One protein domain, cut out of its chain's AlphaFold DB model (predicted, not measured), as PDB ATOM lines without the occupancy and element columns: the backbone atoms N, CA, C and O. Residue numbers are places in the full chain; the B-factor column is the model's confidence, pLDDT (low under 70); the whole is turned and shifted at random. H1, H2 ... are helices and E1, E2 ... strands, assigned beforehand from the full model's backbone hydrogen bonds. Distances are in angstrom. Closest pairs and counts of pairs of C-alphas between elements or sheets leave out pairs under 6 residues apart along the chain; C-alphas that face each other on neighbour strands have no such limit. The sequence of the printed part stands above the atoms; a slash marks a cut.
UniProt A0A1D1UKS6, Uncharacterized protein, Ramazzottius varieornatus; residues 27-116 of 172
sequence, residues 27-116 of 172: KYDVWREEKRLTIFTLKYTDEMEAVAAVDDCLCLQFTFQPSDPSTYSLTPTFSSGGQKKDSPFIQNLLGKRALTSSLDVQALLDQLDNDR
ATOM      1  N   LYS A  27      19.649  18.042 -37.562       90.44
ATOM      2  CA  LYS A  27      20.905  17.306 -37.690       90.44
ATOM      3  C   LYS A  27      21.618  17.775 -38.946       90.44
ATOM      4  O   LYS A  27      21.000  18.367 -39.828       90.44
ATOM      5  N   TYR A  28      22.916  17.520 -39.043       92.50
ATOM      6  CA  TYR A  28      23.670  17.896 -40.228       92.50
ATOM      7  C   TYR A  28      24.739  16.876 -40.594       92.50
ATOM      8  O   TYR A  28      25.215  16.113 -39.753       92.50
ATOM      9  N   ASP A  29      25.120  16.900 -41.864       92.25
ATOM     10  CA  ASP A  29      26.194  16.107 -42.437       92.25
ATOM     11  C   ASP A  29      27.016  16.949 -43.423       92.25
ATOM     12  O   ASP A  29      26.483  17.800 -44.141       92.25
ATOM     13  N   VAL A  30      28.331  16.734 -43.445       90.56
ATOM     14  CA  VAL A  30      29.289  17.546 -44.206       90.56
ATOM     15  C   VAL A  30      30.031  16.681 -45.211       90.56
ATOM     16  O   VAL A  30      30.888  15.870 -44.865       90.56
ATOM     17  N   TRP A  31      29.785  16.958 -46.484       90.81
ATOM     18  CA  TRP A  31      30.355  16.248 -47.619       90.81
ATOM     19  C   TRP A  31      31.483  17.098 -48.194       90.81
ATOM     20  O   TRP A  31      31.277  17.942 -49.068       90.81
ATOM     21  N   ARG A  32      32.694  16.923 -47.655       84.94
ATOM     22  CA  ARG A  32      33.850  17.783 -47.976       84.94
ATOM     23  C   ARG A  32      34.271  17.692 -49.443       84.94
ATOM     24  O   ARG A  32      34.584  18.713 -50.046       84.94
ATOM     25  N   GLU A  33      34.243  16.490 -50.007       84.25
ATOM     26  CA  GLU A  33      34.610  16.212 -51.404       84.25
ATOM     27  C   GLU A  33      33.660  16.907 -52.384       84.25
ATOM     28  O   GLU A  33      34.088  17.488 -53.379       84.25
ATOM     29  N   GLU A  34      32.372  16.939 -52.041       85.44
ATOM     30  CA  GLU A  34      31.332  17.601 -52.826       85.44
ATOM     31  C   GLU A  34      31.142  19.074 -52.450       85.44
ATOM     32  O   GLU A  34      30.311  19.752 -53.050       85.44
ATOM     33  N   LYS A  35      31.889  19.582 -51.459       90.44
ATOM     34  CA  LYS A  35      31.708  20.913 -50.864       90.44
ATOM     35  C   LYS A  35      30.232  21.200 -50.560       90.44
ATOM     36  O   LYS A  35      29.675  22.208 -51.001       90.44
ATOM     37  N   ARG A  36      29.588  20.284 -49.839       93.12
ATOM     38  CA  ARG A  36      28.157  20.345 -49.520       93.12
ATOM     39  C   ARG A  36      27.919  20.169 -48.024       93.12
ATOM     40  O   ARG A  36      28.551  19.334 -47.382       93.12
ATOM     41  N   LEU A  37      26.995  20.956 -47.485       92.56
ATOM     42  CA  LEU A  37      26.440  20.796 -46.142       92.56
ATOM     43  C   LEU A  37      24.971  20.390 -46.286       92.56
ATOM     44  O   LEU A  37      24.220  21.071 -46.976       92.56
ATOM     45  N   THR A  38      24.568  19.305 -45.642       94.00
ATOM     46  CA  THR A  38      23.182  18.831 -45.624       94.00
ATOM     47  C   THR A  38      22.655  18.971 -44.209       94.00
ATOM     48  O   THR A  38      23.259  18.440 -43.286       94.00
ATOM     49  N   ILE A  39      21.549  19.680 -44.026       94.19
ATOM     50  CA  ILE A  39      20.903  19.927 -42.736       94.19
ATOM     51  C   ILE A  39      19.503  19.323 -42.822       94.19
ATOM     52  O   ILE A  39      18.792  19.588 -43.784       94.19
ATOM     53  N   PHE A  40      19.103  18.481 -41.878       93.00
ATOM     54  CA  PHE A  40      17.865  17.713 -41.988       93.00
ATOM     55  C   PHE A  40      17.188  17.476 -40.641       93.00
ATOM     56  O   PHE A  40      17.846  17.383 -39.605       93.00
ATOM     57  N   THR A  41      15.866  17.341 -40.662       91.12
ATOM     58  CA  THR A  41      15.068  16.856 -39.532       91.12
ATOM     59  C   THR A  41      14.669  15.405 -39.773       91.12
ATOM     60  O   THR A  41      14.616  14.928 -40.911       91.12
ATOM     61  N   LEU A  42      14.417  14.675 -38.690       87.62
ATOM     62  CA  LEU A  42      13.920  13.307 -38.758       87.62
ATOM     63  C   LEU A  42      12.496  13.248 -38.215       87.62
ATOM     64  O   LEU A  42      12.187  13.883 -37.210       87.62
ATOM     65  N   LYS A  43      11.662  12.432 -38.852       84.31
ATOM     66  CA  LYS A  43      10.348  12.031 -38.360       84.31
ATOM     67  C   LYS A  43      10.355  10.531 -38.102       84.31
ATOM     68  O   LYS A  43      10.875   9.754 -38.901       84.31
ATOM     69  N   TYR A  44       9.769  10.138 -36.981       82.06
ATOM     70  CA  TYR A  44       9.612   8.746 -36.582       82.06
ATOM     71  C   TYR A  44       8.159   8.331 -36.828       82.06
ATOM     72  O   TYR A  44       7.242   9.093 -36.522       82.06
ATOM     73  N   THR A  45       7.945   7.164 -37.432       73.56
ATOM     74  CA  THR A  45       6.604   6.617 -37.694       73.56
ATOM     75  C   THR A  45       6.211   5.596 -36.627       73.56
ATOM     76  O   THR A  45       7.041   4.786 -36.221       73.56
ATOM     77  N   ASP A  46       4.940   5.612 -36.208       69.00
ATOM     78  CA  ASP A  46       4.407   4.752 -35.133       69.00
ATOM     79  C   ASP A  46       4.183   3.284 -35.547       69.00
ATOM     80  O   ASP A  46       3.997   2.406 -34.702       69.00
ATOM     81  N   GLU A  47       4.206   2.981 -36.844       58.16
ATOM     82  CA  GLU A  47       3.930   1.642 -37.361       58.16
ATOM     83  C   GLU A  47       5.201   0.780 -37.348       58.16
ATOM     84  O   GLU A  47       6.039   0.884 -38.233       58.16
ATOM     85  N   MET A  48       5.323  -0.056 -36.307       50.88
ATOM     86  CA  MET A  48       6.280  -1.163 -36.129       50.88
ATOM     87  C   MET A  48       7.749  -0.862 -36.504       50.88
ATOM     88  O   MET A  48       8.166  -0.982 -37.648       50.88
ATOM     89  N   GLU A  49       8.548  -0.611 -35.459       51.50
ATOM     90  CA  GLU A  49      10.017  -0.497 -35.458       51.50
ATOM     91  C   GLU A  49      10.608   0.770 -36.097       51.50
ATOM     92  O   GLU A  49      11.172   0.728 -37.176       51.50
ATOM     93  N   ALA A  50      10.580   1.883 -35.353       63.31
ATOM     94  CA  ALA A  50      11.667   2.872 -35.219       63.31
ATOM     95  C   ALA A  50      12.463   3.301 -36.480       63.31
ATOM     96  O   ALA A  50      13.632   3.684 -36.365       63.31
ATOM     97  N   VAL A  51      11.872   3.281 -37.675       71.69
ATOM     98  CA  VAL A  51      12.526   3.810 -38.873       71.69
ATOM     99  C   VAL A  51      12.408   5.328 -38.839       71.69
ATOM    100  O   VAL A  51      11.325   5.899 -38.941       71.69
ATOM    101  N   ALA A  52      13.551   5.990 -38.675       80.25
ATOM    102  CA  ALA A  52      13.644   7.428 -38.855       80.25
ATOM    103  C   ALA A  52      13.638   7.741 -40.355       80.25
ATOM    104  O   ALA A  52      14.517   7.283 -41.090       80.25
ATOM    105  N   ALA A  53      12.676   8.539 -40.800       84.56
ATOM    106  CA  ALA A  53      12.655   9.108 -42.138       84.56
ATOM    107  C   ALA A  53      13.128  10.563 -42.088       84.56
ATOM    108  O   ALA A  53      12.899  11.262 -41.102       84.56
ATOM    109  N   VAL A  54      13.779  11.030 -43.153       87.31
ATOM    110  CA  VAL A  54      14.064  12.460 -43.318       87.31
ATOM    111  C   VAL A  54      12.753  13.179 -43.612       87.31
ATOM    112  O   VAL A  54      12.034  12.797 -44.534       87.31
ATOM    113  N   ASP A  55      12.456  14.202 -42.822       89.75
ATOM    114  CA  ASP A  55      11.226  14.986 -42.931       89.75
ATOM    115  C   ASP A  55      11.489  16.245 -43.763       89.75
ATOM    116  O   ASP A  55      11.053  16.343 -44.913       89.75
ATOM    117  N   ASP A  56      12.332  17.136 -43.242       91.81
ATOM    118  CA  ASP A  56      12.853  18.297 -43.956       91.81
ATOM    119  C   ASP A  56      14.344  18.127 -44.248       91.81
ATOM    120  O   ASP A  56      15.096  17.562 -43.454       91.81
ATOM    121  N   CYS A  57      14.795  18.641 -45.392       93.38
ATOM    122  CA  CYS A  57      16.193  18.610 -45.800       93.38
ATOM    123  C   CYS A  57      16.575  19.891 -46.548       93.38
ATOM    124  O   CYS A  57      15.958  20.264 -47.546       93.38
ATOM    125  N   LEU A  58      17.623  20.547 -46.065       93.56
ATOM    126  CA  LEU A  58      18.270  21.716 -46.632       93.56
ATOM    127  C   LEU A  58      19.697  21.336 -47.038       93.56
ATOM    128  O   LEU A  58      20.568  21.147 -46.192       93.56
ATOM    129  N   CYS A  59      19.961  21.281 -48.339       93.69
ATOM    130  CA  CYS A  59      21.316  21.127 -48.860       93.69
ATOM    131  C   CYS A  59      21.878  22.492 -49.252       93.69
ATOM    132  O   CYS A  59      21.248  23.244 -49.996       93.69
ATOM    133  N   LEU A  60      23.087  22.791 -48.793       93.12
ATOM    134  CA  LEU A  60      23.843  23.992 -49.113       93.12
ATOM    135  C   LEU A  60      25.069  23.598 -49.931       93.12
ATOM    136  O   LEU A  60      25.986  22.940 -49.435       93.12
ATOM    137  N   GLN A  61      25.081  24.004 -51.198       92.81
ATOM    138  CA  GLN A  61      26.207  23.776 -52.096       92.81
ATOM    139  C   GLN A  61      27.145  24.981 -52.056       92.81
ATOM    140  O   GLN A  61      26.754  26.092 -52.428       92.81
ATOM    141  N   PHE A  62      28.391  24.761 -51.643       90.69
ATOM    142  CA  PHE A  62      29.409  25.802 -51.663       90.69
ATOM    143  C   PHE A  62      29.873  26.048 -53.094       90.69
ATOM    144  O   PHE A  62      30.291  25.131 -53.806       90.69
ATOM    145  N   THR A  63      29.841  27.315 -53.487       88.25
ATOM    146  CA  THR A  63      30.330  27.802 -54.771       88.25
ATOM    147  C   THR A  63      31.394  28.857 -54.516       88.25
ATOM    148  O   THR A  63      31.160  29.861 -53.842       88.25
ATOM    149  N   PHE A  64      32.585  28.600 -55.048       82.50
ATOM    150  CA  PHE A  64      33.700  29.538 -55.020       82.50
ATOM    151  C   PHE A  64      33.601  30.470 -56.221       82.50
ATOM    152  O   PHE A  64      33.426  29.989 -57.343       82.50
ATOM    153  N   GLN A  65      33.716  31.779 -56.002       77.75
ATOM    154  CA  GLN A  65      33.644  32.752 -57.082       77.75
ATOM    155  C   GLN A  65      35.061  33.080 -57.586       77.75
ATOM    156  O   GLN A  65      35.837  33.693 -56.861       77.75
ATOM    157  N   PRO A  66      35.437  32.720 -58.830       75.75
ATOM    158  CA  PRO A  66      36.816  32.898 -59.303       75.75
ATOM    159  C   PRO A  66      37.261  34.362 -59.387       75.75
ATOM    160  O   PRO A  66      38.453  34.644 -59.339       75.75
ATOM    161  N   SER A  67      36.306  35.288 -59.537       81.19
ATOM    162  CA  SER A  67      36.568  36.726 -59.624       81.19
ATOM    163  C   SER A  67      36.926  37.365 -58.283       81.19
ATOM    164  O   SER A  67      37.496  38.450 -58.277       81.19
ATOM    165  N   ASP A  68      36.588  36.719 -57.167       73.56
ATOM    166  CA  ASP A  68      36.940  37.179 -55.830       73.56
ATOM    167  C   ASP A  68      37.194  35.973 -54.911       73.56
ATOM    168  O   ASP A  68      36.248  35.375 -54.394       73.56
ATOM    169  N   PRO A  69      38.468  35.615 -54.674       68.56
ATOM    170  CA  PRO A  69      38.826  34.441 -53.891       68.56
ATOM    171  C   PRO A  69      38.497  34.573 -52.399       68.56
ATOM    172  O   PRO A  69      38.578  33.583 -51.673       68.56
ATOM    173  N   SER A  70      38.143  35.774 -51.933       68.19
ATOM    174  CA  SER A  70      37.677  36.003 -50.565       68.19
ATOM    175  C   SER A  70      36.172  35.783 -50.404       68.19
ATOM    176  O   SER A  70      35.688  35.658 -49.279       68.19
ATOM    177  N   THR A  71      35.445  35.660 -51.518       78.56
ATOM    178  CA  THR A  71      33.988  35.567 -51.527       78.56
ATOM    179  C   THR A  71      33.531  34.152 -51.875       78.56
ATOM    180  O   THR A  71      33.851  33.580 -52.922       78.56
ATOM    181  N   TYR A  72      32.738  33.573 -50.975       82.50
ATOM    182  CA  TYR A  72      32.034  32.315 -51.192       82.50
ATOM    183  C   TYR A  72      30.526  32.556 -51.205       82.50
ATOM    184  O   TYR A  72      30.017  33.509 -50.616       82.50
ATOM    185  N   SER A  73      29.802  31.668 -51.880       87.75
ATOM    186  CA  SER A  73      28.342  31.653 -51.860       87.75
ATOM    187  C   SER A  73      27.831  30.244 -51.605       87.75
ATOM    188  O   SER A  73      28.418  29.253 -52.044       87.75
ATOM    189  N   LEU A  74      26.728  30.155 -50.879       89.25
ATOM    190  CA  LEU A  74      25.990  28.931 -50.629       89.25
ATOM    191  C   LEU A  74      24.703  28.994 -51.432       89.25
ATOM    192  O   LEU A  74      23.897  29.914 -51.268       89.25
ATOM    193  N   THR A  75      24.514  28.001 -52.294       90.56
ATOM    194  CA  THR A  75      23.259  27.827 -53.023       90.56
ATOM    195  C   THR A  75      22.383  26.850 -52.246       90.56
ATOM    196  O   THR A  75      22.751  25.674 -52.153       90.56
ATOM    197  N   PRO A  76      21.261  27.306 -51.667       91.81
ATOM    198  CA  PRO A  76      20.369  26.440 -50.919       91.81
ATOM    199  C   PRO A  76      19.429  25.668 -51.851       91.81
ATOM    200  O   PRO A  76      18.879  26.210 -52.812       91.81
ATOM    201  N   THR A  77      19.192  24.402 -51.531       91.88
ATOM    202  CA  THR A  77      18.089  23.600 -52.069       91.88
ATOM    203  C   THR A  77      17.347  22.962 -50.913       91.88
ATOM    204  O   THR A  77      17.978  22.358 -50.050       91.88
ATOM    205  N   PHE A  78      16.026  23.073 -50.913       92.38
ATOM    206  CA  PHE A  78      15.191  22.614 -49.815       92.38
ATOM    207  C   PHE A  78      14.183  21.577 -50.305       92.38
ATOM    208  O   PHE A  78      13.639  21.694 -51.407       92.38
ATOM    209  N   SER A  79      13.928  20.566 -49.488       92.38
ATOM    210  CA  SER A  79      12.864  19.589 -49.676       92.38
ATOM    211  C   SER A  79      12.171  19.315 -48.352       92.38
ATOM    212  O   SER A  79      12.836  19.254 -47.324       92.38
ATOM    213  N   SER A  80      10.863  19.101 -48.398       90.44
ATOM    214  CA  SER A  80      10.034  18.789 -47.231       90.44
ATOM    215  C   SER A  80       9.049  17.687 -47.603       90.44
ATOM    216  O   SER A  80       8.486  17.716 -48.705       90.44
ATOM    217  N   GLY A  81       8.904  16.670 -46.752       86.06
ATOM    218  CA  GLY A  81       8.061  15.500 -47.020       86.06
ATOM    219  C   GLY A  81       8.460  14.748 -48.296       86.06
ATOM    220  O   GLY A  81       7.604  14.270 -49.039       86.06
ATOM    221  N   GLY A  82       9.757  14.727 -48.621       85.12
ATOM    222  CA  GLY A  82      10.281  14.136 -49.859       85.12
ATOM    223  C   GLY A  82      10.019  14.948 -51.136       85.12
ATOM    224  O   GLY A  82      10.419  14.521 -52.218       85.12
ATOM    225  N   GLN A  83       9.388  16.122 -51.044       89.12
ATOM    226  CA  GLN A  83       9.128  17.004 -52.184       89.12
ATOM    227  C   GLN A  83      10.135  18.150 -52.221       89.12
ATOM    228  O   GLN A  83      10.240  18.936 -51.277       89.12
ATOM    229  N   LYS A  84      10.865  18.276 -53.332       91.88
ATOM    230  CA  LYS A  84      11.768  19.407 -53.563       91.88
ATOM    231  C   LYS A  84      10.952  20.688 -53.738       91.88
ATOM    232  O   LYS A  84      10.034  20.729 -54.550       91.88
ATOM    233  N   LYS A  85      11.302  21.734 -52.993       90.00
ATOM    234  CA  LYS A  85      10.725  23.071 -53.145       90.00
ATOM    235  C   LYS A  85      11.514  23.862 -54.187       90.00
ATOM    236  O   LYS A  85      12.731  23.703 -54.328       90.00
ATOM    237  N   ASP A  86      10.816  24.724 -54.913       86.94
ATOM    238  CA  ASP A  86      11.427  25.525 -55.968       86.94
ATOM    239  C   ASP A  86      12.326  26.631 -55.402       86.94
ATOM    240  O   ASP A  86      12.145  27.106 -54.283       86.94
ATOM    241  N   SER A  87      13.281  27.111 -56.203       83.00
ATOM    242  CA  SER A  87      14.163  28.219 -55.794       83.00
ATOM    243  C   SER A  87      13.415  29.480 -55.312       83.00
ATOM    244  O   SER A  87      13.864  30.070 -54.327       83.00
ATOM    245  N   PRO A  88      12.275  29.896 -55.911       87.12
ATOM    246  CA  PRO A  88      11.494  31.027 -55.415       87.12
ATOM    247  C   PRO A  88      10.989  30.858 -53.980       87.12
ATOM    248  O   PRO A  88      10.868  31.853 -53.280       87.12
ATOM    249  N   PHE A  89      10.744  29.630 -53.511       86.19
ATOM    250  CA  PHE A  89      10.334  29.388 -52.124       86.19
ATOM    251  C   PHE A  89      11.403  29.888 -51.144       86.19
ATOM    252  O   PHE A  89      11.121  30.702 -50.272       86.19
ATOM    253  N   ILE A  90      12.658  29.485 -51.357       83.31
ATOM    254  CA  ILE A  90      13.778  29.894 -50.498       83.31
ATOM    255  C   ILE A  90      14.072  31.392 -50.655       83.31
ATOM    256  O   ILE A  90      14.381  32.073 -49.678       83.31
ATOM    257  N   GLN A  91      13.930  31.926 -51.874       85.75
ATOM    258  CA  GLN A  91      14.066  33.365 -52.118       85.75
ATOM    259  C   GLN A  91      13.008  34.177 -51.371       85.75
ATOM    260  O   GLN A  91      13.337  35.238 -50.854       85.75
ATOM    261  N   ASN A  92      11.771  33.687 -51.285       86.31
ATOM    262  CA  ASN A  92      10.699  34.359 -50.554       86.31
ATOM    263  C   ASN A  92      10.937  34.326 -49.039       86.31
ATOM    264  O   ASN A  92      10.663  35.321 -48.376       86.31
ATOM    265  N   LEU A  93      11.492  33.230 -48.508       83.94
ATOM    266  CA  LEU A  93      11.824  33.107 -47.083       83.94
ATOM    267  C   LEU A  93      12.918  34.083 -46.637       83.94
ATOM    268  O   LEU A  93      12.845  34.653 -45.553       83.94
ATOM    269  N   LEU A  94      13.945  34.276 -47.465       80.94
ATOM    270  CA  LEU A  94      15.138  35.042 -47.086       80.94
ATOM    271  C   LEU A  94      15.267  36.408 -47.760       80.94
ATOM    272  O   LEU A  94      16.172  37.175 -47.432       80.94
ATOM    273  N   GLY A  95      14.449  36.681 -48.772       82.12
ATOM    274  CA  GLY A  95      14.589  37.844 -49.649       82.12
ATOM    275  C   GLY A  95      15.833  37.816 -50.551       82.12
ATOM    276  O   GLY A  95      16.147  38.824 -51.183       82.12
ATOM    277  N   LYS A  96      16.571  36.697 -50.623       82.19
ATOM    278  CA  LYS A  96      17.826  36.584 -51.390       82.19
ATOM    279  C   LYS A  96      18.030  35.212 -52.019       82.19
ATOM    280  O   LYS A  96      17.469  34.212 -51.586       82.19
ATOM    281  N   ARG A  97      18.857  35.182 -53.070       78.50
ATOM    282  CA  ARG A  97      19.118  33.983 -53.891       78.50
ATOM    283  C   ARG A  97      20.238  33.086 -53.376       78.50
ATOM    284  O   ARG A  97      20.249  31.904 -53.698       78.50
ATOM    285  N   ALA A  98      21.179  33.650 -52.629       80.94
ATOM    286  CA  ALA A  98      22.349  32.950 -52.121       80.94
ATOM    287  C   ALA A  98      22.612  33.364 -50.674       80.94
ATOM    288  O   ALA A  98      22.276  34.485 -50.281       80.94
ATOM    289  N   LEU A  99      23.213  32.460 -49.905       86.62
ATOM    290  CA  LEU A  99      23.661  32.719 -48.537       86.62
ATOM    291  C   LEU A  99      25.163  32.977 -48.580       86.62
ATOM    292  O   LEU A  99      25.900  32.227 -49.222       86.62
ATOM    293  N   THR A 100      25.623  34.031 -47.928       87.06
ATOM    294  CA  THR A 100      27.046  34.413 -47.916       87.06
ATOM    295  C   THR A 100      27.633  34.414 -46.512       87.06
ATOM    296  O   THR A 100      28.833  34.613 -46.350       87.06
ATOM    297  N   SER A 101      26.806  34.172 -45.494       85.12
ATOM    298  CA  SER A 101      27.227  34.125 -44.099       85.12
ATOM    299  C   SER A 101      26.530  33.007 -43.324       85.12
ATOM    300  O   SER A 101      25.497  32.480 -43.736       85.12
ATOM    301  N   SER A 102      27.086  32.664 -42.169       84.50
ATOM    302  CA  SER A 102      26.460  31.792 -41.171       84.50
ATOM    303  C   SER A 102      25.130  32.338 -40.657       84.50
ATOM    304  O   SER A 102      24.170  31.582 -40.522       84.50
ATOM    305  N   LEU A 103      25.046  33.655 -40.446       87.19
ATOM    306  CA  LEU A 103      23.823  34.344 -40.028       87.19
ATOM    307  C   LEU A 103      22.685  34.134 -41.032       87.19
ATOM    308  O   LEU A 103      21.532  33.999 -40.639       87.19
ATOM    309  N   ASP A 104      23.007  34.047 -42.321       87.81
ATOM    310  CA  ASP A 104      22.023  33.778 -43.368       87.81
ATOM    311  C   ASP A 104      21.451  32.363 -43.275       87.81
ATOM    312  O   ASP A 104      20.265  32.153 -43.521       87.81
ATOM    313  N   VAL A 105      22.308  31.394 -42.948       87.94
ATOM    314  CA  VAL A 105      21.908  29.997 -42.755       87.94
ATOM    315  C   VAL A 105      21.044  29.879 -41.509       87.94
ATOM    316  O   VAL A 105      19.998  29.242 -41.560       87.94
ATOM    317  N   GLN A 106      21.442  30.528 -40.415       88.88
ATOM    318  CA  GLN A 106      20.662  30.540 -39.183       88.88
ATOM    319  C   GLN A 106      19.290  31.184 -39.398       88.88
ATOM    320  O   GLN A 106      18.280  30.562 -39.091       88.88
ATOM    321  N   ALA A 107      19.237  32.357 -40.034       88.50
ATOM    322  CA  ALA A 107      17.974  33.011 -40.365       88.50
ATOM    323  C   ALA A 107      17.069  32.123 -41.237       88.50
ATOM    324  O   ALA A 107      15.855  32.134 -41.059       88.50
ATOM    325  N   LEU A 108      17.636  31.337 -42.161       89.44
ATOM    326  CA  LEU A 108      16.862  30.387 -42.964       89.44
ATOM    327  C   LEU A 108      16.252  29.283 -42.103       89.44
ATOM    328  O   LEU A 108      15.071  28.985 -42.252       89.44
ATOM    329  N   LEU A 109      17.053  28.674 -41.229       89.62
ATOM    330  CA  LEU A 109      16.587  27.612 -40.338       89.62
ATOM    331  C   LEU A 109      15.506  28.126 -39.384       89.62
ATOM    332  O   LEU A 109      14.467  27.486 -39.262       89.62
ATOM    333  N   ASP A 110      15.690  29.319 -38.815       88.75
ATOM    334  CA  ASP A 110      14.701  29.953 -37.942       88.75
ATOM    335  C   ASP A 110      13.375  30.201 -38.681       88.75
ATOM    336  O   ASP A 110      12.298  29.992 -38.125       88.75
ATOM    337  N   GLN A 111      13.415  30.638 -39.945       87.38
ATOM    338  CA  GLN A 111      12.199  30.811 -40.751       87.38
ATOM    339  C   GLN A 111      11.516  29.473 -41.052       87.38
ATOM    340  O   GLN A 111      10.298  29.379 -40.924       87.38
ATOM    341  N   LEU A 112      12.282  28.435 -41.402       87.44
ATOM    342  CA  LEU A 112      11.744  27.092 -41.642       87.44
ATOM    343  C   LEU A 112      11.100  26.505 -40.378       87.44
ATOM    344  O   LEU A 112      10.036  25.890 -40.455       87.44
ATOM    345  N   ASP A 113      11.698  26.744 -39.211       86.12
ATOM    346  CA  ASP A 113      11.124  26.343 -37.928       86.12
ATOM    347  C   ASP A 113       9.840  27.119 -37.608       86.12
ATOM    348  O   ASP A 113       8.863  26.514 -37.163       86.12
ATOM    349  N   ASN A 114       9.805  28.429 -37.872       82.62
ATOM    350  CA  ASN A 114       8.632  29.277 -37.644       82.62
ATOM    351  C   ASN A 114       7.460  28.960 -38.581       82.62
ATOM    352  O   ASN A 114       6.314  28.946 -38.129       82.62
ATOM    353  N   ASP A 115       7.716  28.710 -39.865       77.69
ATOM    354  CA  ASP A 115       6.672  28.313 -40.818       77.69
ATOM    355  C   ASP A 115       6.039  26.987 -40.401       77.69
ATOM    356  O   ASP A 115       4.816  26.851 -40.403       77.69
ATOM    357  N   ARG A 116       6.856  26.050 -39.921       71.00
ATOM    358  CA  ARG A 116       6.356  24.786 -39.392       71.00
ATOM    359  C   ARG A 116       5.595  24.961 -38.083       71.00
ATOM    360  O   ARG A 116       4.545  24.360 -37.916       71.00
TER     361      ARG A 116
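AT A GLANCE: This is residues 27 to 116 of the 172 residues of an uncharacterized protein of Ramazzottius varieornatus (UniProt A0A1D1UKS6). A long, twisted slab of four antiparallel strands has the helix H2 laid over one face, running along the strands, while the short helix H1 sits beside the E4 edge and touches H2 nearly at a right angle. The links of the hairpins E2-E3 and E3-E4 lie at opposite ends of the longest axis. The printed part has 90 residues, with four named strands followed by two named helices, E1 E2 E3 E4 H1 H2; the sheet's order is E1 E2 E3 E4 and the class is mixed, helices and strands. It is only just loose, close to compact, with a radius of gyration of the C-alphas of 14.7 A, and elongated, spanning 54 by 30 by 21 A.

HOW THE PARTS SIT: E1, residues 27 to 31, E2, residues 36 to 44, E3, residues 52 to 64, and E4, residues 72 to 80, form a meander, each strand the antiparallel neighbour of the one before. The sheet is twisted, with C-alphas up to 4.5 A off its best plane. The hairpin E2 and E3 has N 39 and O 58 within hydrogen-bond range at 2.8 A, and its directions differ by 170 degrees. In the hairpin E3 and E4, N 59 and O 77 are 2.8 A apart; in the hairpin E1 and E2, N 29 and O 38 are 2.8 A apart. E3 bends by 63 degrees at residue 55. Residues 83 to 84 pair antiparallel with residues 79 to 80 of E4. H2, residues 102 to 116, is on the sheet at a height of 10.5 A, over E3; its line and that of E3 stand at 29 degrees on the local plane, only just along the strands. H1, residues 87 to 94, only grazes the sheet with its residues 87 to 91; the closest C-alphas of E4 and H1 are those of Thr 77 and Ser 87, 7.1 A apart. H1 and H2 touch, about perpendicular at 81 degrees, with the C-alphas of Leu 94 and Leu 108 closest at 6.5 A. E1 and E4 are apart. In H1 and H2 every O i to N i+4 pair is within hydrogen-bond range.

IN THESE COORDINATES: E3 measures 33.9 A from first to last C-alpha, E4 26.1 A, E2 25.4 A, H2 21.4 A, E1 13.7 A and H1 11.1 A. E1 begins at C-alpha 27 (20.905, 17.306, -37.690), E3 ends at C-alpha 64 (33.700, 29.538, -55.020), and H2 ends at C-alpha 116 (6.356, 24.786, -39.392).

THE WHOLE: The two C-alphas farthest apart are those of Met 48 and Ser 67, at 53.9 A. The printed part has no cut. The link E1 to E2 is tight, and the other links are short. The mean pLDDT of the printed part is 84.7; residues 46 to 50 and 69 to 70 are under 70.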